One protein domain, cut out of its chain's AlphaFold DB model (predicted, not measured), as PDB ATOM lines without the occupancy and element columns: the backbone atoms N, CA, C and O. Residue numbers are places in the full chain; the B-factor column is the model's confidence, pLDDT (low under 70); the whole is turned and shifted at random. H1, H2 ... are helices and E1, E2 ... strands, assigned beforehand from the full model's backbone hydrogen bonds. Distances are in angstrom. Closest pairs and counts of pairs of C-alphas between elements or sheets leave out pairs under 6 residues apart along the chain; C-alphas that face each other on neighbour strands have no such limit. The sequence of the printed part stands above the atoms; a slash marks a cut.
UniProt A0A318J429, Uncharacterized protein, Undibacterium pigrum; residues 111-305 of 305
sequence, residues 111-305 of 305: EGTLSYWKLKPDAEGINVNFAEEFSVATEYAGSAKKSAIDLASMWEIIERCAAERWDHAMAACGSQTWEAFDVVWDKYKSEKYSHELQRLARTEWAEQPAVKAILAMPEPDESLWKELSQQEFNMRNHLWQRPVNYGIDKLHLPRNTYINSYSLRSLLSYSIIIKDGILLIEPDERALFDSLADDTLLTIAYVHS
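This is residues 111 to 305 of the 305 residues of an uncharacterized protein of Undibacterium pigrum (UniProt A0A318J429). The model is an arch: the long helix H1 spans it, a lobe of short strands with H9 stands at one end, and the helix pair H2 and H3 stands at the other. From H4 the backbone goes through H5, H6 and H7 to H8, which crosses H1 and leads back to the strand lobe. The printed part has 195 residues with nine named helices and seven named strands, in the order E1 to E4, H1 to H8, E5, E6, H9, E7; its class is mixed, helices and strands. The sheet E1, E7, E4 is antiparallel, as are the pairs E2, E3 and E5, E6. The whole is compact, with a radius of gyration of the C-alphas of 18.9 A and spans of 50 by 40 by 32 A.

E1, residues 111 to 113, and E4, 143 to 145, are the edge strands beside E7, 297 to 304. N 302 and O 112 are 2.8 A apart, N 298 and O 144 2.9 A, both within hydrogen-bond range. E2, 125 to 128, and E3, 134 to 137, form an antiparallel hairpin, with N 127 and O 135 2.9 A apart. The closest C-alphas of E2 and E4 are those of Gly 125 and Ala 144, 4.5 A apart. H1, 151 to 173, is not on the three-strand sheet. H2, 181 to 186, touches H3, 195 to 206, at a steep tilt of 49 degrees, closest at C-alphas 185 and 201, 5.5 A. H4, 209 to 216, touches residues 165 to 173 of H1 alone, closest at C-alphas 210 and 169, 4.4 A. H5, 222 to 225, and H6, 230 to 241, touch no helix. H7, 244 to 248, is near H1. H8, 255 to 268, touches H1 at a steep tilt of 45 degrees, opposite ways, with C-alphas 259 and 162 closest at 5.2 A. E5, 272 to 275, and E6, 278 to 280, form an antiparallel hairpin, with N 280 and O 273 2.8 A apart. H9, 285 to 291, only just touches H8, with 3 pairs of C-alphas within 8 A, closest at Leu 268 and Glu 285, 6.2 A. Every O i to N i+4 pair is within hydrogen-bond range in H1, H2, H3, H4, H6, H7 and H9, and 9 of 10 are in H8; H5 is too short for such a pair.

E1 begins at C-alpha 111, (153.975, 107.766, 185.538). From first to last C-alpha H1 is 32.6 A long, E7 22.4 A and H8 20.0 A. H1 begins at C-alpha 151, (138.146, 120.080, 200.072), and E7 ends at C-alpha 304, (156.617, 102.751, 189.925).

The two C-alphas farthest apart are those of Asp 122 and Glu 191, 58.4 A. The printed part has no cut, and the link from E1 to E2 is long. Residues 190 to 195, of which 195 belongs to H3, stand free. The mean pLDDT of the printed part is 82.1; residues 175 to 177, 191 and 218 to 246 are under 70.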
ATOM      1  N   GLU A 111     155.030 108.155 186.485       91.81
ATOM      2  CA  GLU A 111     153.975 107.766 185.538       91.81
ATOM      3  C   GLU A 111     152.992 108.881 185.199       91.81
ATOM      4  O   GLU A 111     152.176 108.754 184.282       91.81
ATOM      5  N   GLY A 112     153.091 109.994 185.915       93.94
ATOM      6  CA  GLY A 112     152.177 111.111 185.808       93.94
ATOM      7  C   GLY A 112     151.523 111.429 187.143       93.94
ATOM      8  O   GLY A 112     151.850 110.885 188.200       93.94
ATOM      9  N   THR A 113     150.574 112.348 187.097       92.69
ATOM     10  CA  THR A 113     149.794 112.749 188.260       92.69
ATOM     11  C   THR A 113     148.443 112.050 188.278       92.69
ATOM     12  O   THR A 113     147.808 111.896 187.233       92.69
ATOM     13  N   LEU A 114     147.943 111.710 189.464       87.12
ATOM     14  CA  LEU A 114     146.573 111.224 189.617       87.12
ATOM     15  C   LEU A 114     145.623 112.408 189.725       87.12
ATOM     16  O   LEU A 114     145.752 113.177 190.670       87.12
ATOM     17  N   SER A 115     144.657 112.529 188.811       87.19
ATOM     18  CA  SER A 115     143.603 113.557 188.833       87.19
ATOM     19  C   SER A 115     142.677 113.402 190.050       87.19
ATOM     20  O   SER A 115     141.564 112.892 189.951       87.19
ATOM     21  N   TYR A 116     143.186 113.790 191.217       85.38
ATOM     22  CA  TYR A 116     142.620 113.530 192.536       85.38
ATOM     23  C   TYR A 116     141.973 114.782 193.132       85.38
ATOM     24  O   TYR A 116     140.937 114.713 193.787       85.38
ATOM     25  N   TRP A 117     142.564 115.953 192.906       90.44
ATOM     26  CA  TRP A 117     142.100 117.191 193.508       90.44
ATOM     27  C   TRP A 117     140.851 117.709 192.821       90.44
ATOM     28  O   TRP A 117     140.937 118.209 191.700       90.44
ATOM     29  N   LYS A 118     139.711 117.650 193.520       92.19
ATOM     30  CA  LYS A 118     138.504 118.356 193.093       92.19
ATOM     31  C   LYS A 118     138.766 119.853 193.127       92.19
ATOM     32  O   LYS A 118     139.147 120.389 194.168       92.19
ATOM     33  N   LEU A 119     138.537 120.522 192.013       95.44
ATOM     34  CA  LEU A 119     138.690 121.960 191.887       95.44
ATOM     35  C   LEU A 119     137.384 122.673 192.243       95.44
ATOM     36  O   LEU A 119     136.282 122.165 192.020       95.44
ATOM     37  N   LYS A 120     137.513 123.868 192.819       97.62
ATOM     38  CA  LYS A 120     136.396 124.807 192.973       97.62
ATOM     39  C   LYS A 120     135.916 125.276 191.592       97.62
ATOM     40  O   LYS A 120     136.699 125.245 190.644       97.62
ATOM     41  N   PRO A 121     134.670 125.772 191.475       96.44
ATOM     42  CA  PRO A 121     134.202 126.395 190.241       96.44
ATOM     43  C   PRO A 121     135.186 127.456 189.738       96.44
ATOM     44  O   PRO A 121     135.700 128.246 190.532       96.44
ATOM     45  N   ASP A 122     135.441 127.437 188.431       96.19
ATOM     46  CA  ASP A 122     136.351 128.344 187.717       96.19
ATOM     47  C   ASP A 122     137.831 128.274 188.144       96.19
ATOM     48  O   ASP A 122     138.646 129.070 187.675       96.19
ATOM     49  N   ALA A 123     138.204 127.340 189.023       97.81
ATOM     50  CA  ALA A 123     139.595 127.109 189.373       97.81
ATOM     51  C   ALA A 123     140.273 126.194 188.346       97.81
ATOM     52  O   ALA A 123     139.655 125.302 187.766       97.81
ATOM     53  N   GLU A 124     141.572 126.401 188.161       97.50
ATOM     54  CA  GLU A 124     142.399 125.588 187.277       97.50
ATOM     55  C   GLU A 124     143.467 124.846 188.078       97.50
ATOM     56  O   GLU A 124     144.016 125.344 189.066       97.50
ATOM     57  N   GLY A 125     143.770 123.644 187.613       97.12
ATOM     58  CA  GLY A 125     144.910 122.854 188.035       97.12
ATOM     59  C   GLY A 125     145.608 122.249 186.826       97.12
ATOM     60  O   GLY A 125     145.319 122.582 185.674       97.12
ATOM     61  N   ILE A 126     146.548 121.352 187.093       96.94
ATOM     62  CA  ILE A 126     147.396 120.746 186.076       96.94
ATOM     63  C   ILE A 126     147.369 119.225 186.238       96.94
ATOM     64  O   ILE A 126     147.449 118.699 187.347       96.94
ATOM     65  N   ASN A 127     147.266 118.515 185.120       94.69
ATOM     66  CA  ASN A 127     147.602 117.100 185.022       94.69
ATOM     67  C   ASN A 127     148.890 116.940 184.216       94.69
ATOM     68  O   ASN A 127     149.075 117.617 183.201       94.69
ATOM     69  N   VAL A 128     149.742 116.015 184.648       93.94
ATOM     70  CA  VAL A 128     150.973 115.644 183.946       93.94
ATOM     71  C   VAL A 128     150.937 114.156 183.628       93.94
ATOM     72  O   VAL A 128     150.538 113.356 184.474       93.94
ATOM     73  N   ASN A 129     151.295 113.784 182.401       90.44
ATOM     74  CA  ASN A 129     151.358 112.385 181.968       90.44
ATOM     75  C   ASN A 129     152.786 111.812 182.100       90.44
ATOM     76  O   ASN A 129     153.715 112.524 182.472       90.44
ATOM     77  N   PHE A 130     152.967 110.529 181.775       88.38
ATOM     78  CA  PHE A 130     154.279 109.861 181.771       88.38
ATOM     79  C   PHE A 130     155.314 110.544 180.855       88.38
ATOM     80  O   PHE A 130     156.507 110.472 181.113       88.38
ATOM     81  N   ALA A 131     154.872 111.211 179.782       88.12
ATOM     82  CA  ALA A 131     155.747 111.966 178.883       88.12
ATOM     83  C   ALA A 131     156.072 113.379 179.410       88.12
ATOM     84  O   ALA A 131     156.631 114.190 178.676       88.12
ATOM     85  N   GLU A 132     155.698 113.675 180.659       88.12
ATOM     86  CA  GLU A 132     155.861 114.973 181.313       88.12
ATOM     87  C   GLU A 132     155.153 116.123 180.577       88.12
ATOM     88  O   GLU A 132     155.506 117.295 180.706       88.12
ATOM     89  N   GLU A 133     154.103 115.808 179.811       92.31
ATOM     90  CA  GLU A 133     153.293 116.812 179.133       92.31
ATOM     91  C   GLU A 133     152.236 117.374 180.084       92.31
ATOM     92  O   GLU A 133     151.477 116.638 180.724       92.31
ATOM     93  N   PHE A 134     152.170 118.702 180.143       95.75
ATOM     94  CA  PHE A 134     151.267 119.437 181.015       95.75
ATOM     95  C   PHE A 134     149.942 119.716 180.305       95.75
ATOM     96  O   PHE A 134     149.911 120.190 179.168       95.75
ATOM     97  N   SER A 135     148.839 119.487 181.010       95.69
ATOM     98  CA  SER A 135     147.493 119.825 180.547       95.69
ATOM     99  C   SER A 135     146.718 120.563 181.633       95.69
ATOM    100  O   SER A 135     146.768 120.192 182.806       95.69
ATOM    101  N   VAL A 136     146.011 121.622 181.235       96.31
ATOM    102  CA  VAL A 136     145.110 122.366 182.126       96.31
ATOM    103  C   VAL A 136     143.900 121.497 182.447       96.31
ATOM    104  O   VAL A 136     143.350 120.835 181.564       96.31
ATOM    105  N   ALA A 137     143.478 121.517 183.707       93.25
ATOM    106  CA  ALA A 137     142.299 120.818 184.187       93.25
ATOM    107  C   ALA A 137     141.382 121.759 184.973       93.25
ATOM    108  O   ALA A 137     141.866 122.614 185.710       93.25
ATOM    109  N   THR A 138     140.067 121.587 184.819       93.69
ATOM    110  CA  THR A 138     139.042 122.506 185.355       93.69
ATOM    111  C   THR A 138     138.075 121.858 186.348       93.69
ATOM    112  O   THR A 138     137.310 122.556 186.999       93.69
ATOM    113  N   GLU A 139     138.094 120.530 186.477       91.75
ATOM    114  CA  GLU A 139     137.258 119.793 187.439       91.75
ATOM    115  C   GLU A 139     138.123 118.997 188.411       91.75
ATOM    116  O   GLU A 139     138.007 119.164 189.622       91.75
ATOM    117  N   TYR A 140     139.029 118.174 187.873       91.06
ATOM    118  CA  TYR A 140     139.963 117.370 188.651       91.06
ATOM    119  C   TYR A 140     141.383 117.506 188.138       91.06
ATOM    120  O   TYR A 140     141.661 117.311 186.953       91.06
ATOM    121  N   ALA A 141     142.299 117.783 189.055       93.88
ATOM    122  CA  ALA A 141     143.706 117.942 188.742       93.88
ATOM    123  C   ALA A 141     144.577 117.036 189.600       93.88
ATOM    124  O   ALA A 141     144.246 116.695 190.735       93.88
ATOM    125  N   GLY A 142     145.717 116.647 189.052       92.81
ATOM    126  CA  GLY A 142     146.755 115.976 189.806       92.81
ATOM    127  C   GLY A 142     147.672 116.941 190.538       92.81
ATOM    128  O   GLY A 142     148.269 116.561 191.537       92.81
ATOM    129  N   SER A 143     147.711 118.199 190.105       96.62
ATOM    130  CA  SER A 143     148.394 119.298 190.771       96.62
ATOM    131  C   SER A 143     147.488 120.525 190.856       96.62
ATOM    132  O   SER A 143     146.915 120.946 189.852       96.62
ATOM    133  N   ALA A 144     147.326 121.100 192.045       97.56
ATOM    134  CA  ALA A 144     146.519 122.301 192.247       97.56
ATOM    135  C   ALA A 144     146.996 123.092 193.466       97.56
ATOM    136  O   ALA A 144     147.528 122.528 194.423       97.56
ATOM    137  N   LYS A 145     146.779 124.411 193.455       98.12
ATOM    138  CA  LYS A 145     146.989 125.233 194.655       98.12
ATOM    139  C   LYS A 145     145.976 124.851 195.722       98.12
ATOM    140  O   LYS A 145     144.805 124.675 195.400       98.12
ATOM    141  N   LYS A 146     146.370 124.827 196.995       96.94
ATOM    142  CA  LYS A 146     145.468 124.509 198.118       96.94
ATOM    143  C   LYS A 146     144.157 125.309 198.077       96.94
ATOM    144  O   LYS A 146     143.081 124.747 198.247       96.94
ATOM    145  N   SER A 147     144.231 126.606 197.784       97.62
ATOM    146  CA  SER A 147     143.066 127.495 197.649       97.62
ATOM    147  C   SER A 147     142.127 127.148 196.494       97.62
ATOM    148  O   SER A 147     140.942 127.481 196.578       97.62
ATOM    149  N   ALA A 148     142.617 126.486 195.446       98.12
ATOM    150  CA  ALA A 148     141.832 126.037 194.299       98.12
ATOM    151  C   ALA A 148     141.062 124.737 194.580       98.12
ATOM    152  O   ALA A 148     140.097 124.443 193.881       98.12
ATOM    153  N   ILE A 149     141.454 123.976 195.606       96.31
ATOM    154  CA  ILE A 149     140.884 122.660 195.907       96.31
ATOM    155  C   ILE A 149     139.584 122.810 196.703       96.31
ATOM    156  O   ILE A 149     139.535 123.474 197.745       96.31
ATOM    157  N   ASP A 150     138.521 122.155 196.243       95.12
ATOM    158  CA  ASP A 150     137.243 122.055 196.943       95.12
ATOM    159  C   ASP A 150     137.250 120.895 197.945       95.12
ATOM    160  O   ASP A 150     136.581 119.869 197.794       95.12
ATOM    161  N   LEU A 151     138.034 121.072 199.006       90.50
ATOM    162  CA  LEU A 151     138.146 120.080 200.072       90.50
ATOM    163  C   LEU A 151     136.808 119.806 200.751       90.50
ATOM    164  O   LEU A 151     136.573 118.678 201.162       90.50
ATOM    165  N   ALA A 152     135.948 120.818 200.892       91.12
ATOM    166  CA  ALA A 152     134.663 120.668 201.568       91.12
ATOM    167  C   ALA A 152     133.788 119.640 200.838       91.12
ATOM    168  O   ALA A 152     133.316 118.689 201.460       91.12
ATOM    169  N   SER A 153     133.677 119.765 199.513       88.19
ATOM    170  CA  SER A 153     132.978 118.778 198.690       88.19
ATOM    171  C   SER A 153     133.650 117.401 198.721       88.19
ATOM    172  O   SER A 153     132.958 116.385 198.743       88.19
ATOM    173  N   MET A 154     134.988 117.333 198.726       85.81
ATOM    174  CA  MET A 154     135.695 116.047 198.828       85.81
ATOM    175  C   MET A 154     135.399 115.341 200.159       85.81
ATOM    176  O   MET A 154     135.112 114.143 200.159       85.81
ATOM    177  N   TRP A 155     135.408 116.075 201.277       84.81
ATOM    178  CA  TRP A 155     135.034 115.554 202.594       84.81
ATOM    179  C   TRP A 155     133.606 115.020 202.599       84.81
ATOM    180  O   TRP A 155     133.401 113.875 202.991       84.81
ATOM    181  N   GLU A 156     132.642 115.789 202.092       85.81
ATOM    182  CA  GLU A 156     131.237 115.373 202.035       85.81
ATOM    183  C   GLU A 156     131.057 114.057 201.257       85.81
ATOM    184  O   GLU A 156     130.365 113.143 201.713       85.81
ATOM    185  N   ILE A 157     131.720 113.922 200.101       80.69
ATOM    186  CA  ILE A 157     131.664 112.705 199.276       80.69
ATOM    187  C   ILE A 157     132.225 111.499 200.037       80.69
ATOM    188  O   ILE A 157     131.648 110.406 199.988       80.69
ATOM    189  N   ILE A 158     133.356 111.675 200.719       80.44
ATOM    190  CA  ILE A 158     134.016 110.597 201.456       80.44
ATOM    191  C   ILE A 158     133.194 110.204 202.686       80.44
ATOM    192  O   ILE A 158     132.972 109.013 202.909       80.44
ATOM    193  N   GLU A 159     132.693 111.176 203.449       85.94
ATOM    194  CA  GLU A 159     131.859 110.943 204.629       85.94
ATOM    195  C   GLU A 159     130.562 110.223 204.266       85.94
ATOM    196  O   GLU A 159     130.185 109.261 204.942       85.94
ATOM    197  N   ARG A 160     129.911 110.628 203.168       84.31
ATOM    198  CA  ARG A 160     128.716 109.956 202.645       84.31
ATOM    199  C   ARG A 160     128.996 108.492 202.324       84.31
ATOM    200  O   ARG A 160     128.234 107.622 202.733       84.31
ATOM    201  N   CYS A 161     130.109 108.193 201.661       80.69
ATOM    202  CA  CYS A 161     130.423 106.805 201.327       80.69
ATOM    203  C   CYS A 161     130.919 105.982 202.513       80.69
ATOM    204  O   CYS A 161     130.636 104.787 202.578       80.69
ATOM    205  N   ALA A 162     131.592 106.595 203.484       84.12
ATOM    206  CA  ALA A 162     131.880 105.942 204.754       84.12
ATOM    207  C   ALA A 162     130.576 105.582 205.487       84.12
ATOM    208  O   ALA A 162     130.416 104.458 205.959       84.12
ATOM    209  N   ALA A 163     129.625 106.515 205.536       88.75
ATOM    210  CA  ALA A 163     128.298 106.305 206.099       88.75
ATOM    211  C   ALA A 163     127.563 105.145 205.416       88.75
ATOM    212  O   ALA A 163     127.142 104.219 206.100       88.75
ATOM    213  N   GLU A 164     127.476 105.153 204.084       85.81
ATOM    214  CA  GLU A 164     126.829 104.092 203.300       85.81
ATOM    215  C   GLU A 164     127.452 102.717 203.558       85.81
ATOM    216  O   GLU A 164     126.730 101.746 203.775       85.81
ATOM    217  N   ARG A 165     128.790 102.626 203.585       85.88
ATOM    218  CA  ARG A 165     129.494 101.375 203.908       85.88
ATOM    219  C   ARG A 165     129.143 100.901 205.312       85.88
ATOM    220  O   ARG A 165     128.781  99.743 205.496       85.88
ATOM    221  N   TRP A 166     129.225 101.787 206.301       90.25
ATOM    222  CA  TRP A 166     128.911 101.434 207.682       90.25
ATOM    223  C   TRP A 166     127.459 100.970 207.834       90.25
ATOM    224  O   TRP A 166     127.212  99.906 208.399       90.25
ATOM    225  N   ASP A 167     126.510 101.718 207.269       90.31
ATOM    226  CA  ASP A 167     125.081 101.405 207.320       90.31
ATOM    227  C   ASP A 167     124.788 100.061 206.623       90.31
ATOM    228  O   ASP A 167     124.023  99.245 207.142       90.31
ATOM    229  N   HIS A 168     125.454  99.778 205.496       87.81
ATOM    230  CA  HIS A 168     125.334  98.506 204.779       87.81
ATOM    231  C   HIS A 168     125.885  97.320 205.585       87.81
ATOM    232  O   HIS A 168     125.215  96.292 205.723       87.81
ATOM    233  N   ALA A 169     127.079  97.464 206.166       89.19
ATOM    234  CA  ALA A 169     127.674  96.446 207.031       89.19
ATOM    235  C   ALA A 169     126.791  96.148 208.250       89.19
ATOM    236  O   ALA A 169     126.568  94.985 208.597       89.19
ATOM    237  N   MET A 170     126.249  97.192 208.880       89.50
ATOM    238  CA  MET A 170     125.378  97.065 210.046       89.50
ATOM    239  C   MET A 170     124.047  96.400 209.719       89.50
ATOM    240  O   MET A 170     123.596  95.543 210.480       89.50
ATOM    241  N   ALA A 171     123.441  96.724 208.575       90.44
ATOM    242  CA  ALA A 171     122.224  96.059 208.118       90.44
ATOM    243  C   ALA A 171     122.426  94.544 207.933       90.44
ATOM    244  O   ALA A 171     121.524  93.764 208.238       90.44
ATOM    245  N   ALA A 172     123.612  94.119 207.485       88.56
ATOM    246  CA  ALA A 172     123.947  92.709 207.304       88.56
ATOM    247  C   ALA A 172     124.320  91.980 208.607       88.56
ATOM    248  O   ALA A 172     124.063  90.785 208.745       88.56
ATOM    249  N   CYS A 173     124.939  92.680 209.561       84.00
ATOM    250  CA  CYS A 173     125.389  92.101 210.831       84.00
ATOM    251  C   CYS A 173     124.281  92.066 211.902       84.00
ATOM    252  O   CYS A 173     124.303  91.235 212.815       84.00
ATOM    253  N   GLY A 174     123.291  92.958 211.797       78.00
ATOM    254  CA  GLY A 174     122.232  93.111 212.787       78.00
ATOM    255  C   GLY A 174     122.796  93.560 214.137       78.00
ATOM    256  O   GLY A 174     123.306  94.669 214.264       78.00
ATOM    257  N   SER A 175     122.690  92.699 215.155       68.12
ATOM    258  CA  SER A 175     123.210  92.949 216.509       68.12
ATOM    259  C   SER A 175     124.534  92.239 216.811       68.12
ATOM    260  O   SER A 175     124.983  92.270 217.957       68.12
ATOM    261  N   GLN A 176     125.113  91.517 215.847       65.94
ATOM    262  CA  GLN A 176     126.386  90.832 216.053       65.94
ATOM    263  C   GLN A 176     127.540  91.842 216.046       65.94
ATOM    264  O   GLN A 176     127.521  92.840 215.332       65.94
ATOM    265  N   THR A 177     128.549  91.588 216.875       69.19
ATOM    266  CA  THR A 177     129.821  92.314 216.849       69.19
ATOM    267  C   THR A 177     130.741  91.621 215.857       69.19
ATOM    268  O   THR A 177     130.882  90.401 215.937       69.19
ATOM    269  N   TRP A 178     131.382  92.360 214.956       82.44
ATOM    270  CA  TRP A 178     132.419  91.787 214.098       82.44
ATOM    271  C   TRP A 178     133.818  92.096 214.663       82.44
ATOM    272  O   TRP A 178     134.028  93.068 215.395       82.44
ATOM    273  N   GLU A 179     134.766  91.229 214.336       88.56
ATOM    274  CA  GLU A 179     136.153  91.279 214.770       88.56
ATOM    275  C   GLU A 179     137.040  91.890 213.680       88.56
ATOM    276  O   GLU A 179     137.006  91.479 212.513       88.56
ATOM    277  N   ALA A 180     137.882  92.851 214.067       86.94
ATOM    278  CA  ALA A 180     138.944  93.360 213.202       86.94
ATOM    279  C   ALA A 180     139.904  92.227 212.794       86.94
ATOM    280  O   ALA A 180     140.104  91.275 213.554       86.94
ATOM    281  N   PHE A 181     140.532  92.336 211.620       86.75
ATOM    282  CA  PHE A 181     141.429  91.305 211.097       86.75
ATOM    283  C   PHE A 181     142.553  90.962 212.068       86.75
ATOM    284  O   PHE A 181     142.844  89.784 212.228       86.75
ATOM    285  N   ASP A 182     143.128  91.940 212.771       85.44
ATOM    286  CA  ASP A 182     144.191  91.687 213.750       85.44
ATOM    287  C   ASP A 182     143.727  90.780 214.903       85.44
ATOM    288  O   ASP A 182     144.474  89.905 215.336       85.44
ATOM    289  N   VAL A 183     142.468  90.912 215.339       89.25
ATOM    290  CA  VAL A 183     141.873  90.044 216.372       89.25
ATOM    291  C   VAL A 183     141.695  88.622 215.843       89.25
ATOM    292  O   VAL A 183     142.010  87.657 216.540       89.25
ATOM    293  N   VAL A 184     141.230  88.477 214.598       88.94
ATOM    294  CA  VAL A 184     141.139  87.165 213.938       88.94
ATOM    295  C   VAL A 184     142.536  86.574 213.752       88.94
ATOM    296  O   VAL A 184     142.754  85.405 214.052       88.94
ATOM    297  N   TRP A 185     143.504  87.378 213.312       88.56
ATOM    298  CA  TRP A 185     144.880  86.975 213.043       88.56
ATOM    299  C   TRP A 185     145.605  86.494 214.298       88.56
ATOM    300  O   TRP A 185     146.316  85.490 214.237       88.56
ATOM    301  N   ASP A 186     145.373  87.132 215.446       90.06
ATOM    302  CA  ASP A 186     145.957  86.716 216.721       90.06
ATOM    303  C   ASP A 186     145.543  85.285 217.126       90.06
ATOM    304  O   ASP A 186     146.327  84.599 217.784       90.06
ATOM    305  N   LYS A 187     144.399  84.758 216.652       90.81
ATOM    306  CA  LYS A 187     144.009  83.340 216.843       90.81
ATOM    307  C   LYS A 187     144.935  82.359 216.111       90.81
ATOM    308  O   LYS A 187     145.092  81.216 216.537       90.81
ATOM    309  N   TYR A 188     145.531  82.797 215.001       86.25
ATOM    310  CA  TYR A 188     146.393  82.000 214.121       86.25
ATOM    311  C   TYR A 188     147.882  82.271 214.341       86.25
ATOM    312  O   TYR A 188     148.735  81.613 213.736       86.25
ATOM    313  N   LYS A 189     148.214  83.248 215.186       77.62
ATOM    314  CA  LYS A 189     149.581  83.704 215.409       77.62
ATOM    315  C   LYS A 189     150.373  82.645 216.171       77.62
ATOM    316  O   LYS A 189     150.314  82.539 217.390       77.62
ATOM    317  N   SER A 190     151.121  81.840 215.424       76.38
ATOM    318  CA  SER A 190     152.132  80.933 215.969       76.38
ATOM    319  C   SER A 190     153.507  81.613 215.996       76.38
ATOM    320  O   SER A 190     153.710  82.627 215.328       76.38
ATOM    321  N   GLU A 191     154.481  81.034 216.706       66.75
ATOM    322  CA  GLU A 191     155.875  81.525 216.731       66.75
ATOM    323  C   GLU A 191     156.522  81.620 215.335       66.75
ATOM    324  O   GLU A 191     157.536  82.296 215.166       66.75
ATOM    325  N   LYS A 192     155.949  80.963 214.316       72.69
ATOM    326  CA  LYS A 192     156.392  81.068 212.924       72.69
ATOM    327  C   LYS A 192     155.281  81.623 212.042       72.69
ATOM    328  O   LYS A 192     154.183  81.072 211.963       72.69
ATOM    329  N   TYR A 193     155.604  82.688 211.316       76.50
ATOM    330  CA  TYR A 193     154.767  83.166 210.225       76.50
ATOM    331  C   TYR A 193     154.634  82.076 209.150       76.50
ATOM    332  O   TYR A 193     155.627  81.489 208.722       76.50
ATOM    333  N   SER A 194     153.405  81.818 208.703       84.75
ATOM    334  CA  SER A 194     153.108  80.931 207.578       84.75
ATOM    335  C   SER A 194     152.050  81.581 206.696       84.75
ATOM    336  O   SER A 194     151.000  81.999 207.192       84.75
ATOM    337  N   HIS A 195     152.300  81.629 205.386       85.12
ATOM    338  CA  HIS A 195     151.327  82.118 204.405       85.12
ATOM    339  C   HIS A 195     149.998  81.355 204.474       85.12
ATOM    340  O   HIS A 195     148.941  81.943 204.259       85.12
ATOM    341  N   GLU A 196     150.036  80.069 204.827       88.12
ATOM    342  CA  GLU A 196     148.828  79.257 204.961       88.12
ATOM    343  C   GLU A 196     147.972  79.697 206.155       88.12
ATOM    344  O   GLU A 196     146.758  79.827 206.026       88.12
ATOM    345  N   LEU A 197     148.596  80.022 207.293       86.56
ATOM    346  CA  LEU A 197     147.879  80.558 208.454       86.56
ATOM    347  C   LEU A 197     147.235  81.907 208.120       86.56
ATOM    348  O   LEU A 197     146.086  82.147 208.480       86.56
ATOM    349  N   GLN A 198     147.945  82.771 207.384       85.25
ATOM    350  CA  GLN A 198     147.398  84.059 206.949       85.25
ATOM    351  C   GLN A 198     146.200  83.878 206.009       85.25
ATOM    352  O   GLN A 198     145.207  84.595 206.131       85.25
ATOM    353  N   ARG A 199     146.269  82.909 205.090       87.00
ATOM    354  CA  ARG A 199     145.164  82.562 204.190       87.00
ATOM    355  C   ARG A 199     143.936  82.083 204.965       87.00
ATOM    356  O   ARG A 199     142.827  82.518 204.654       87.00
ATOM    357  N   LEU A 200     144.122  81.236 205.979       90.69
ATOM    358  CA  LEU A 200     143.039  80.762 206.845       90.69
ATOM    359  C   LEU A 200     142.402  81.908 207.638       90.69
ATOM    360  O   LEU A 200     141.188  82.077 207.566       90.69
ATOM    361  N   ALA A 201     143.206  82.755 208.286       89.81
ATOM    362  CA  ALA A 201     142.704  83.916 209.022       89.81
ATOM    363  C   ALA A 201     141.922  84.885 208.125       89.81
ATOM    364  O   ALA A 201     140.850  85.350 208.500       89.81
ATOM    365  N   ARG A 202     142.421  85.161 206.910       87.88
ATOM    366  CA  ARG A 202     141.708  85.993 205.926       87.88
ATOM    367  C   ARG A 202     140.394  85.366 205.492       87.88
ATOM    368  O   ARG A 202     139.434  86.093 205.281       87.88
ATOM    369  N   THR A 203     140.359  84.042 205.364       90.62
ATOM    370  CA  THR A 203     139.138  83.313 205.012       90.62
ATOM    371  C   THR A 203     138.117  83.432 206.142       90.62
ATOM    372  O   THR A 203     137.003  83.861 205.885       90.62
ATOM    373  N   GLU A 204     138.495  83.157 207.396       91.81
ATOM    374  CA  GLU A 204     137.605  83.337 208.558       91.81
ATOM    375  C   GLU A 204     137.107  84.782 208.684       91.81
ATOM    376  O   GLU A 204     135.910  85.018 208.832       91.81
ATOM    377  N   TRP A 205     138.011  85.758 208.576       90.12
ATOM    378  CA  TRP A 205     137.657  87.172 208.651       90.12
ATOM    379  C   TRP A 205     136.688  87.583 207.538       90.12
ATOM    380  O   TRP A 205     135.701  88.261 207.819       90.12
ATOM    381  N   ALA A 206     136.936  87.139 206.302       88.56
ATOM    382  CA  ALA A 206     136.076  87.415 205.157       88.56
ATOM    383  C   ALA A 206     134.699  86.751 205.274       88.56
ATOM    384  O   ALA A 206     133.750  87.214 204.648       88.56
ATOM    385  N   GLU A 207     134.568  85.695 206.085       91.25
ATOM    386  CA  GLU A 207     133.307  84.989 206.281       91.25
ATOM    387  C   GLU A 207     132.328  85.717 207.223       91.25
ATOM    388  O   GLU A 207     131.141  85.375 207.265       91.25
ATOM    389  N   GLN A 208     132.783  86.748 207.942       91.00
ATOM    390  CA  GLN A 208     131.931  87.553 208.817       91.00
ATOM    391  C   GLN A 208     130.831  88.275 208.009       91.00
ATOM    392  O   GLN A 208     131.143  88.879 206.980       91.00
ATOM    393  N   PRO A 209     129.556  88.297 208.459       91.19
ATOM    394  CA  PRO A 209     128.448  88.873 207.686       91.19
ATOM    395  C   PRO A 209     128.674  90.320 207.231       91.19
ATOM    396  O   PRO A 209     128.411  90.641 206.076       91.19
ATOM    397  N   ALA A 210     129.216  91.171 208.109       88.19
ATOM    398  CA  ALA A 210     129.560  92.557 207.787       88.19
ATOM    399  C   ALA A 210     130.628  92.646 206.683       88.19
ATOM    400  O   ALA A 210     130.495  93.435 205.750       88.19
ATOM    401  N   VAL A 211     131.666  91.809 206.764       86.81
ATOM    402  CA  VAL A 211     132.766  91.782 205.793       86.81
ATOM    403  C   VAL A 211     132.267  91.276 204.445       86.81
ATOM    404  O   VAL A 211     132.479  91.942 203.437       86.81
ATOM    405  N   LYS A 212     131.520  90.163 204.427       88.19
ATOM    406  CA  LYS A 212     130.859  89.665 203.214       88.19
ATOM    407  C   LYS A 212     129.973  90.720 202.577       88.19
ATOM    408  O   LYS A 212     130.021  90.870 201.366       88.19
ATOM    409  N   ALA A 213     129.183  91.438 203.375       88.06
ATOM    410  CA  ALA A 213     128.301  92.477 202.867       88.06
ATOM    411  C   ALA A 213     129.094  93.582 202.173       88.06
ATOM    412  O   ALA A 213     128.788  93.892 201.033       88.06
ATOM    413  N   ILE A 214     130.165  94.095 202.789       84.38
ATOM    414  CA  ILE A 214     131.029  95.101 202.152       84.38
ATOM    415  C   ILE A 214     131.735  94.560 200.904       84.38
ATOM    416  O   ILE A 214     131.806  95.263 199.902       84.38
ATOM    417  N   LEU A 215     132.268  93.336 200.947       82.00
ATOM    418  CA  LEU A 215     132.949  92.723 199.798       82.00
ATOM    419  C   LEU A 215     131.986  92.399 198.646       82.00
ATOM    420  O   LEU A 215     132.413  92.335 197.498       82.00
ATOM    421  N   ALA A 216     130.708  92.177 198.958       82.62
ATOM    422  CA  ALA A 216     129.639  91.940 197.996       82.62
ATOM    423  C   ALA A 216     128.867  93.213 197.629       82.62
ATOM    424  O   ALA A 216     127.994  93.139 196.759       82.62
ATOM    425  N   MET A 217     129.154  94.358 198.270       76.69
ATOM    426  CA  MET A 217     128.631  95.633 197.800       76.69
ATOM    427  C   MET A 217     129.073  95.747 196.349       76.69
ATOM    428  O   MET A 217     130.275  95.623 196.085       76.69
ATOM    429  N   PRO A 218     128.136  95.943 195.406       65.75
ATOM    430  CA  PRO A 218     128.542  96.268 194.057       65.75
ATOM    431  C   PRO A 218     129.492  97.456 194.165       65.75
ATOM    432  O   PRO A 218     129.268  98.352 194.995       65.75
ATOM    433  N   GLU A 219     130.550  97.458 193.347       56.00
ATOM    434  CA  GLU A 219     131.223  98.722 193.062       56.00
ATOM    435  C   GLU A 219     130.106  99.723 192.799       56.00
ATOM    436  O   GLU A 219     129.152  99.376 192.087       56.00
ATOM    437  N   PRO A 220     130.096 100.845 193.531       52.53
ATOM    438  CA  PRO A 220     128.877 101.609 193.658       52.53
ATOM    439  C   PRO A 220     128.354 101.937 192.252       52.53
ATOM    440  O   PRO A 220     129.139 102.115 191.327       52.53
ATOM    441  N   ASP A 221     127.034 101.947 192.077       44.25
ATOM    442  CA  ASP A 221     126.384 101.982 190.757       44.25
ATOM    443  C   ASP A 221     126.954 103.088 189.856       44.25
ATOM    444  O   ASP A 221     126.857 104.262 190.216       44.25
ATOM    445  N   GLU A 222     127.504 102.721 188.686       42.50
ATOM    446  CA  GLU A 222     127.990 103.632 187.633       42.50
ATOM    447  C   GLU A 222     127.051 104.821 187.393       42.50
ATOM    448  O   GLU A 222     127.517 105.889 187.019       42.50
ATOM    449  N   SER A 223     125.738 104.682 187.601       40.06
ATOM    450  CA  SER A 223     124.768 105.764 187.416       40.06
ATOM    451  C   SER A 223     124.882 106.906 188.439       40.06
ATOM    452  O   SER A 223     124.681 108.059 188.064       40.06
ATOM    453  N   LEU A 224     125.292 106.613 189.678       41.09
ATOM    454  CA  LEU A 224     125.663 107.600 190.704       41.09
ATOM    455  C   LEU A 224     127.040 108.228 190.414       41.09
ATOM    456  O   LEU A 224     127.332 109.319 190.895       41.09
ATOM    457  N   TRP A 225     127.869 107.553 189.605       48.34
ATOM    458  CA  TRP A 225     129.212 107.991 189.196       48.34
ATOM    459  C   TRP A 225     129.262 108.599 187.801       48.34
ATOM    460  O   TRP A 225     130.283 109.155 187.453       48.34
ATOM    461  N   LYS A 226     128.188 108.555 187.006       40.91
ATOM    462  CA  LYS A 226     128.099 109.260 185.714       40.91
ATOM    463  C   LYS A 226     128.098 110.779 185.870       40.91
ATOM    464  O   LYS A 226     128.376 111.481 184.905       40.91
ATOM    465  N   GLU A 227     127.788 111.269 187.067       45.50
ATOM    466  CA  GLU A 227     127.976 112.673 187.451       45.50
ATOM    467  C   GLU A 227     129.441 113.006 187.774       45.50
ATOM    468  O   GLU A 227     129.775 114.173 187.945       45.50
ATOM    469  N   LEU A 228     130.306 111.991 187.845       43.66
ATOM    470  CA  LEU A 228     131.719 112.101 188.158       43.66
ATOM    471  C   LEU A 228     132.528 111.650 186.919       43.66
ATOM    472  O   LEU A 228     132.260 110.634 186.281       43.66
ATOM    473  N   SER A 229     133.499 112.448 186.502       52.78
ATOM    474  CA  SER A 229     134.403 112.181 185.387       52.78
ATOM    475  C   SER A 229     135.111 110.816 185.523       52.78
ATOM    476  O   SER A 229     135.359 110.310 186.618       52.78
ATOM    477  N   GLN A 230     135.543 110.225 184.401       50.22
ATOM    478  CA  GLN A 230     136.393 109.015 184.366       50.22
ATOM    479  C   GLN A 230     137.649 109.126 185.270       50.22
ATOM    480  O   GLN A 230     138.220 108.119 185.687       50.22
ATOM    481  N   GLN A 231     138.077 110.348 185.589       50.28
ATOM    482  CA  GLN A 231     139.175 110.654 186.506       50.28
ATOM    483  C   GLN A 231     138.805 110.420 187.983       50.28
ATOM    484  O   GLN A 231     139.604 109.856 188.733       50.28
ATOM    485  N   GLU A 232     137.571 110.717 188.388       46.84
ATOM    486  CA  GLU A 232     137.051 110.427 189.732       46.84
ATOM    487  C   GLU A 232     136.876 108.927 189.989       46.84
ATOM    488  O   GLU A 232     137.040 108.464 191.122       46.84
ATOM    489  N   PHE A 233     136.618 108.148 188.936       48.16
ATOM    490  CA  PHE A 233     136.618 106.685 188.986       48.16
ATOM    491  C   PHE A 233     138.008 106.120 189.321       48.16
ATOM    492  O   PHE A 233     138.127 105.225 190.159       48.16
ATOM    493  N   ASN A 234     139.078 106.677 188.745       50.56
ATOM    494  CA  ASN A 234     140.456 106.252 189.027       50.56
ATOM    495  C   ASN A 234     140.896 106.630 190.448       50.56
ATOM    496  O   ASN A 234     141.479 105.804 191.154       50.56
ATOM    497  N   MET A 235     140.542 107.838 190.899       49.97
ATOM    498  CA  MET A 235     140.692 108.244 192.296       49.97
ATOM    499  C   MET A 235     139.966 107.262 193.219       49.97
ATOM    500  O   MET A 235     140.535 106.794 194.202       49.97
ATOM    501  N   ARG A 236     138.730 106.882 192.891       47.25
ATOM    502  CA  ARG A 236     137.977 105.931 193.705       47.25
ATOM    503  C   ARG A 236     138.524 104.528 193.678       47.25
ATOM    504  O   ARG A 236     138.575 103.962 194.750       47.25
ATOM    505  N   ASN A 237     138.979 103.971 192.563       48.91
ATOM    506  CA  ASN A 237     139.626 102.656 192.584       48.91
ATOM    507  C   ASN A 237     140.884 102.659 193.456       48.91
ATOM    508  O   ASN A 237     141.101 101.720 194.219       48.91
ATOM    509  N   HIS A 238     141.647 103.754 193.455       51.28
ATOM    510  CA  HIS A 238     142.754 103.937 194.394       51.28
ATOM    511  C   HIS A 238     142.277 104.008 195.859       51.28
ATOM    512  O   HIS A 238     142.817 103.314 196.723       51.28
ATOM    513  N   LEU A 239     141.208 104.767 196.134       47.16
ATOM    514  CA  LEU A 239     140.603 104.935 197.467       47.16
ATOM    515  C   LEU A 239     139.742 103.759 197.952       47.16
ATOM    516  O   LEU A 239     139.507 103.636 199.150       47.16
ATOM    517  N   TRP A 240     139.250 102.908 197.058       42.31
ATOM    518  CA  TRP A 240     138.414 101.751 197.361       42.31
ATOM    519  C   TRP A 240     139.260 100.493 197.450       42.31
ATOM    520  O   TRP A 240     139.081  99.761 198.413       42.31
ATOM    521  N   GLN A 241     140.192 100.251 196.517       44.06
ATOM    522  CA  GLN A 241     140.922  98.980 196.423       44.06
ATOM    523  C   GLN A 241     142.146  98.889 197.352       44.06
ATOM    524  O   GLN A 241     142.464  97.797 197.823       44.06
ATOM    525  N   ARG A 242     142.821 100.000 197.695       46.28
ATOM    526  CA  ARG A 242     143.960  99.963 198.641       46.28
ATOM    527  C   ARG A 242     143.573  99.868 200.121       46.28
ATOM    528  O   ARG A 242     144.269  99.158 200.849       46.28
ATOM    529  N   PRO A 243     142.484 100.495 200.604       47.00
ATOM    530  CA  PRO A 243     142.082 100.377 201.999       47.00
ATOM    531  C   PRO A 243     140.935  99.386 202.235       47.00
ATOM    532  O   PRO A 243     140.384  99.430 203.332       47.00
ATOM    533  N   VAL A 244     140.579  98.484 201.298       49.31
ATOM    534  CA  VAL A 244     139.475  97.508 201.508       49.31
ATOM    535  C   VAL A 244     139.601  96.832 202.873       49.31
ATOM    536  O   VAL A 244     138.632  96.795 203.617       49.31
ATOM    537  N   ASN A 245     140.804  96.408 203.269       52.97
ATOM    538  CA  ASN A 245     140.995  95.772 204.575       52.97
ATOM    539  C   ASN A 245     140.919  96.786 205.729       52.97
ATOM    540  O   ASN A 245     140.152  96.594 206.666       52.97
ATOM    541  N   TYR A 246     141.615  97.923 205.629       57.81
ATOM    542  CA  TYR A 246     141.697  98.891 206.732       57.81
ATOM    543  C   TYR A 246     140.364  99.593 207.038       57.81
ATOM    544  O   TYR A 246     140.049  99.882 208.191       57.81
ATOM    545  N   GLY A 247     139.568  99.868 206.004       71.81
ATOM    546  CA  GLY A 247     138.227 100.424 206.142       71.81
ATOM    547  C   GLY A 247     137.191  99.390 206.582       71.81
ATOM    548  O   GLY A 247     136.148  99.780 207.083       71.81
ATOM    549  N   ILE A 248     137.436  98.090 206.420       80.69
ATOM    550  CA  ILE A 248     136.541  97.045 206.940       80.69
ATOM    551  C   ILE A 248     136.874  96.742 208.406       80.69
ATOM    552  O   ILE A 248     135.975  96.633 209.235       80.69
ATOM    553  N   ASP A 249     138.158  96.728 208.764       82.06
ATOM    554  CA  ASP A 249     138.630  96.449 210.127       82.06
ATOM    555  C   ASP A 249     138.187  97.474 211.176       82.06
ATOM    556  O   ASP A 249     138.322  97.235 212.376       82.06
ATOM    557  N   LYS A 250     137.605  98.596 210.745       85.81
ATOM    558  CA  LYS A 250     137.176  99.700 211.606       85.81
ATOM    559  C   LYS A 250     135.676  99.855 211.820       85.81
ATOM    560  O   LYS A 250     135.307 100.718 212.605       85.81
ATOM    561  N   LEU A 251     134.798  99.077 211.198       85.25
ATOM    562  CA  LEU A 251     133.322  99.218 211.276       85.25
ATOM    563  C   LEU A 251     132.632  99.264 212.715       85.25
ATOM    564  O   LEU A 251     131.412  99.202 212.784       85.25
ATOM    565  N   HIS A 252     133.358  99.304 213.864       84.81
ATOM    566  CA  HIS A 252     133.152  98.644 215.240       84.81
ATOM    567  C   HIS A 252     133.266  99.712 216.246       84.81
ATOM    568  O   HIS A 252     132.537  99.772 217.229       84.81
ATOM    569  N   LEU A 253     134.186 100.597 215.915       88.62
ATOM    570  CA  LEU A 253     133.976 101.995 216.060       88.62
ATOM    571  C   LEU A 253     132.504 102.340 215.748       88.62
ATOM    572  O   LEU A 253     131.968 101.963 214.699       88.62
ATOM    573  N   PRO A 254     131.853 103.082 216.656       91.06
ATOM    574  CA  PRO A 254     130.560 103.690 216.392       91.06
ATOM    575  C   PRO A 254     130.567 104.444 215.060       91.06
ATOM    576  O   PRO A 254     131.592 105.015 214.688       91.06
ATOM    577  N   ARG A 255     129.413 104.519 214.386       91.44
ATOM    578  CA  ARG A 255     129.249 105.127 213.052       91.44
ATOM    579  C   ARG A 255     130.043 106.419 212.836       91.44
ATOM    580  O   ARG A 255     130.792 106.523 211.876       91.44
ATOM    581  N   ASN A 256     129.931 107.391 213.740       92.81
ATOM    582  CA  ASN A 256     130.626 108.677 213.587       92.81
ATOM    583  C   ASN A 256     132.148 108.542 213.747       92.81
ATOM    584  O   ASN A 256     132.909 109.174 213.022       92.81
ATOM    585  N   THR A 257     132.608 107.682 214.657       91.00
ATOM    586  CA  THR A 257     134.034 107.371 214.817       91.00
ATOM    587  C   THR A 257     134.578 106.657 213.579       91.00
ATOM    588  O   THR A 257     135.671 106.983 213.119       91.00
ATOM    589  N   TYR A 258     133.803 105.728 213.008       89.69
ATOM    590  CA  TYR A 258     134.124 105.080 211.740       89.69
ATOM    591  C   TYR A 258     134.289 106.107 210.622       89.69
ATOM    592  O   TYR A 258     135.368 106.181 210.039       89.69
ATOM    593  N   ILE A 259     133.260 106.931 210.391       89.12
ATOM    594  CA  ILE A 259     133.231 107.954 209.338       89.12
ATOM    595  C   ILE A 259     134.433 108.887 209.455       89.12
ATOM    596  O   ILE A 259     135.152 109.055 208.476       89.12
ATOM    597  N   ASN A 260     134.725 109.416 210.645       85.75
ATOM    598  CA  ASN A 260     135.872 110.306 210.844       85.75
ATOM    599  C   ASN A 260     137.202 109.603 210.534       85.75
ATOM    600  O   ASN A 260     138.069 110.154 209.856       85.75
ATOM    601  N   SER A 261     137.361 108.363 211.009       83.00
ATOM    602  CA  SER A 261     138.591 107.591 210.808       83.00
ATOM    603  C   SER A 261     138.801 107.144 209.359       83.00
ATOM    604  O   SER A 261     139.943 107.053 208.908       83.00
ATOM    605  N   TYR A 262     137.707 106.854 208.649       82.50
ATOM    606  CA  TYR A 262     137.702 106.513 207.233       82.50
ATOM    607  C   TYR A 262     138.026 107.756 206.417       82.50
ATOM    608  O   TYR A 262     138.922 107.718 205.585       82.50
ATOM    609  N   SER A 263     137.363 108.873 206.722       76.25
ATOM    610  CA  SER A 263     137.480 110.092 205.936       76.25
ATOM    611  C   SER A 263     138.896 110.630 205.937       76.25
ATOM    612  O   SER A 263     139.443 110.888 204.867       76.25
ATOM    613  N   LEU A 264     139.506 110.760 207.121       72.69
ATOM    614  CA  LEU A 264     140.862 111.288 207.245       72.69
ATOM    615  C   LEU A 264     141.845 110.499 206.378       72.69
ATOM    616  O   LEU A 264     142.601 111.071 205.598       72.69
ATOM    617  N   ARG A 265     141.773 109.172 206.483       74.25
ATOM    618  CA  ARG A 265     142.659 108.280 205.749       74.25
ATOM    619  C   ARG A 265     142.335 108.268 204.258       74.25
ATOM    620  O   ARG A 265     143.241 108.244 203.446       74.25
ATOM    621  N   SER A 266     141.070 108.297 203.862       72.94
ATOM    622  CA  SER A 266     140.719 108.319 202.443       72.94
ATOM    623  C   SER A 266     141.122 109.621 201.760       72.94
ATOM    624  O   SER A 266     141.489 109.570 200.594       72.94
ATOM    625  N   LEU A 267     141.086 110.773 202.438       73.19
ATOM    626  CA  LEU A 267     141.489 112.023 201.791       73.19
ATOM    627  C   LEU A 267     143.009 112.227 201.768       73.19
ATOM    628  O   LEU A 267     143.536 112.755 200.794       73.19
ATOM    629  N   LEU A 268     143.698 111.835 202.844       71.12
ATOM    630  CA  LEU A 268     145.088 112.228 203.074       71.12
ATOM    631  C   LEU A 268     146.092 111.069 203.101       71.12
ATOM    632  O   LEU A 268     147.279 111.346 203.189       71.12
ATOM    633  N   SER A 269     145.666 109.805 202.965       70.25
ATOM    634  CA  SER A 269     146.594 108.663 202.980       70.25
ATOM    635  C   SER A 269     147.407 108.607 201.694       70.25
ATOM    636  O   SER A 269     147.070 107.895 200.743       70.25
ATOM    637  N   TYR A 270     148.534 109.293 201.707       76.81
ATOM    638  CA  TYR A 270     149.588 109.120 200.723       76.81
ATOM    639  C   TYR A 270     150.532 108.026 201.213       76.81
ATOM    640  O   TYR A 270     150.684 107.798 202.410       76.81
ATOM    641  N   SER A 271     151.156 107.290 200.293       74.56
ATOM    642  CA  SER A 271     152.178 106.321 200.702       74.56
ATOM    643  C   SER A 271     153.412 107.053 201.220       74.56
ATOM    644  O   SER A 271     154.108 106.554 202.098       74.56
ATOM    645  N   ILE A 272     153.669 108.231 200.647       88.62
ATOM    646  CA  ILE A 272     154.860 109.037 200.855       88.62
ATOM    647  C   ILE A 272     154.482 110.515 200.727       88.62
ATOM    648  O   ILE A 272     153.669 110.879 199.874       88.62
ATOM    649  N   ILE A 273     155.094 111.371 201.547       93.94
ATOM    650  CA  ILE A 273     154.982 112.826 201.423       93.94
ATOM    651  C   ILE A 273     156.379 113.416 201.237       93.94
ATOM    652  O   ILE A 273     157.290 113.121 202.008       93.94
ATOM    653  N   ILE A 274     156.535 114.268 200.226       95.44
ATOM    654  CA  ILE A 274     157.740 115.060 199.977       95.44
ATOM    655  C   ILE A 274     157.366 116.529 200.133       95.44
ATOM    656  O   ILE A 274     156.443 117.010 199.479       95.44
ATOM    657  N   LYS A 275     158.097 117.253 200.975       95.62
ATOM    658  CA  LYS A 275     157.930 118.696 201.147       95.62
ATOM    659  C   LYS A 275     159.281 119.382 201.047       95.62
ATOM    660  O   LYS A 275     160.194 118.994 201.771       95.62
ATOM    661  N   ASP A 276     159.400 120.370 200.162       92.94
ATOM    662  CA  ASP A 276     160.633 121.147 199.969       92.94
ATOM    663  C   ASP A 276     161.880 120.246 199.763       92.94
ATOM    664  O   ASP A 276     162.966 120.504 200.286       92.94
ATOM    665  N   GLY A 277     161.707 119.115 199.066       92.31
ATOM    666  CA  GLY A 277     162.768 118.127 198.812       92.31
ATOM    667  C   GLY A 277     163.150 117.234 199.983       92.31
ATOM    668  O   GLY A 277     164.194 116.575 199.947       92.31
ATOM    669  N   ILE A 278     162.319 117.204 201.022       94.38
ATOM    670  CA  ILE A 278     162.497 116.372 202.206       94.38
ATOM    671  C   ILE A 278     161.387 115.326 202.248       94.38
ATOM    672  O   ILE A 278     160.199 115.653 202.242       94.38
ATOM    673  N   LEU A 279     161.794 114.060 202.327       93.88
ATOM    674  CA  LEU A 279     160.908 112.934 202.585       93.88
ATOM    675  C   LEU A 279     160.389 113.007 204.029       93.88
ATOM    676  O   LEU A 279     161.172 112.934 204.978       93.88
ATOM    677  N   LEU A 280     159.076 113.141 204.204       92.88
ATOM    678  CA  LEU A 280     158.440 113.145 205.518       92.88
ATOM    679  C   LEU A 280     158.040 111.720 205.908       92.88
ATOM    680  O   LEU A 280     157.285 111.056 205.200       92.88
ATOM    681  N   ILE A 281     158.536 111.262 207.057       82.88
ATOM    682  CA  ILE A 281     158.224 109.946 207.624       82.88
ATOM    683  C   ILE A 281     157.124 110.126 208.673       82.88
ATOM    684  O   ILE A 281     157.298 110.907 209.604       82.88
ATOM    685  N   GLU A 282     156.010 109.405 208.508       74.69
ATOM    686  CA  GLU A 282     154.866 109.388 209.439       74.69
ATOM    687  C   GLU A 282     154.354 110.783 209.867       74.69
ATOM    688  O   GLU A 282     154.160 111.032 211.062       74.69
ATOM    689  N   PRO A 283     154.134 111.734 208.938       78.06
ATOM    690  CA  PRO A 283     153.605 113.031 209.331       78.06
ATOM    691  C   PRO A 283     152.158 112.901 209.829       78.06
ATOM    692  O   PRO A 283     151.378 112.091 209.329       78.06
ATOM    693  N   ASP A 284     151.766 113.769 210.764       85.38
ATOM    694  CA  ASP A 284     150.350 114.072 210.971       85.38
ATOM    695  C   ASP A 284     149.848 114.811 209.723       85.38
ATOM    696  O   ASP A 284     150.030 116.021 209.576       85.38
ATOM    697  N   GLU A 285     149.283 114.052 208.783       84.94
ATOM    698  CA  GLU A 285     148.874 114.536 207.463       84.94
ATOM    699  C   GLU A 285     147.877 115.694 207.569       84.94
ATOM    700  O   GLU A 285     147.933 116.638 206.779       84.94
ATOM    701  N   ARG A 286     146.990 115.662 208.575       84.50
ATOM    702  CA  ARG A 286     145.995 116.714 208.787       84.50
ATOM    703  C   ARG A 286     146.652 117.990 209.274       84.50
ATOM    704  O   ARG A 286     146.425 119.042 208.682       84.50
ATOM    705  N   ALA A 287     147.465 117.896 210.324       88.75
ATOM    706  CA  ALA A 287     148.167 119.053 210.863       88.75
ATOM    707  C   ALA A 287     149.106 119.666 209.814       88.75
ATOM    708  O   ALA A 287     149.164 120.889 209.673       88.75
ATOM    709  N   LEU A 288     149.789 118.816 209.039       90.38
ATOM    710  CA  LEU A 288     150.610 119.241 207.914       90.38
ATOM    711  C   LEU A 288     149.767 120.022 206.909       90.38
ATOM    712  O   LEU A 288     150.078 121.182 206.656       90.38
ATOM    713  N   PHE A 289     148.693 119.426 206.388       89.56
ATOM    714  CA  PHE A 289     147.829 120.053 205.391       89.56
ATOM    715  C   PHE A 289     147.233 121.380 205.884       89.56
ATOM    716  O   PHE A 289     147.269 122.389 205.173       89.56
ATOM    717  N   ASP A 290     146.713 121.409 207.113       90.69
ATOM    718  CA  ASP A 290     146.120 122.603 207.719       90.69
ATOM    719  C   ASP A 290     147.155 123.735 207.867       90.69
ATOM    720  O   ASP A 290     146.803 124.900 207.682       90.69
ATOM    721  N   SER A 291     148.432 123.404 208.098       94.38
ATOM    722  CA  SER A 291     149.529 124.379 208.221       94.38
ATOM    723  C   SER A 291     150.007 125.001 206.901       94.38
ATOM    724  O   SER A 291     150.702 126.017 206.932       94.38
ATOM    725  N   LEU A 292     149.676 124.406 205.748       95.44
ATOM    726  CA  LEU A 292     150.132 124.900 204.441       95.44
ATOM    727  C   LEU A 292     149.451 126.220 204.071       95.44
ATOM    728  O   LEU A 292     148.270 126.424 204.371       95.44
ATOM    729  N   ALA A 293     150.177 127.087 203.369       96.88
ATOM    730  CA  ALA A 293     149.616 128.323 202.844       96.88
ATOM    731  C   ALA A 293     148.625 128.036 201.704       96.88
ATOM    732  O   ALA A 293     148.705 127.026 201.005       96.88
ATOM    733  N   ASP A 294     147.668 128.938 201.509       97.19
ATOM    734  CA  ASP A 294     146.610 128.788 200.506       97.19
ATOM    735  C   ASP A 294     147.135 128.784 199.061       97.19
ATOM    736  O   ASP A 294     146.510 128.219 198.161       97.19
ATOM    737  N   ASP A 295     148.287 129.398 198.816       97.25
ATOM    738  CA  ASP A 295     148.957 129.434 197.518       97.25
ATOM    739  C   ASP A 295     149.893 128.243 197.271       97.25
ATOM    740  O   ASP A 295     150.391 128.112 196.155       97.25
ATOM    741  N   THR A 296     150.077 127.356 198.256       97.56
ATOM    742  CA  THR A 296     150.938 126.170 198.143       97.56
ATOM    743  C   THR A 296     150.416 125.210 197.073       97.56
ATOM    744  O   THR A 296     149.247 124.811 197.117       97.56
ATOM    745  N   LEU A 297     151.283 124.815 196.135       97.44
ATOM    746  CA  LEU A 297     150.993 123.786 195.140       97.44
ATOM    747  C   LEU A 297     151.067 122.386 195.762       97.44
ATOM    748  O   LEU A 297     152.042 122.035 196.428       97.44
ATOM    749  N   LEU A 298     150.029 121.584 195.531       97.19
ATOM    750  CA  LEU A 298     149.931 120.201 195.991       97.19
ATOM    751  C   LEU A 298     149.820 119.278 194.786       97.19
ATOM    752  O   LEU A 298     148.870 119.398 194.015       97.19
ATOM    753  N   THR A 299     150.736 118.322 194.660       96.50
ATOM    754  CA  THR A 299     150.775 117.385 193.530       96.50
ATOM    755  C   THR A 299     150.684 115.938 194.001       96.50
ATOM    756  O   THR A 299     151.482 115.514 194.827       96.50
ATOM    757  N   ILE A 300     149.743 115.162 193.456       93.81
ATOM    758  CA  ILE A 300     149.643 113.713 193.672       93.81
ATOM    759  C   ILE A 300     150.338 112.996 192.521       93.81
ATOM    760  O   ILE A 300     149.757 112.802 191.452       93.81
ATOM    761  N   ALA A 301     151.585 112.601 192.741       93.62
ATOM    762  CA  ALA A 301     152.382 111.850 191.785       93.62
ATOM    763  C   ALA A 301     152.119 110.343 191.898       93.62
ATOM    764  O   ALA A 301     151.988 109.803 193.001       93.62
ATOM    765  N   TYR A 302     152.071 109.672 190.751       91.62
ATOM    766  CA  TYR A 302     152.050 108.221 190.624       91.62
ATOM    767  C   TYR A 302     153.408 107.753 190.115       91.62
ATOM    768  O   TYR A 302     153.904 108.260 189.107       91.62
ATOM    769  N   VAL A 303     154.026 106.821 190.831       91.69
ATOM    770  CA  VAL A 303     155.355 106.299 190.493       91.69
ATOM    771  C   VAL A 303     155.359 104.778 190.539       91.69
ATOM    772  O   VAL A 303     154.559 104.171 191.254       91.69
ATOM    773  N   HIS A 304     156.284 104.167 189.808       90.44
ATOM    774  CA  HIS A 304     156.617 102.751 189.925       90.44
ATOM    775  C   HIS A 304     157.849 102.589 190.826       90.44
ATOM    776  O   HIS A 304     158.836 103.271 190.571       90.44
ATOM    777  N   SER A 305     157.823 101.712 191.840       87.19
ATOM    778  CA  SER A 305     158.910 101.496 192.829       87.19
ATOM    779  C   SER A 305     159.363 100.047 192.937       87.19
ATOM    780  O   SER A 305     158.486  99.154 192.904       87.19
TER     781      SER A 305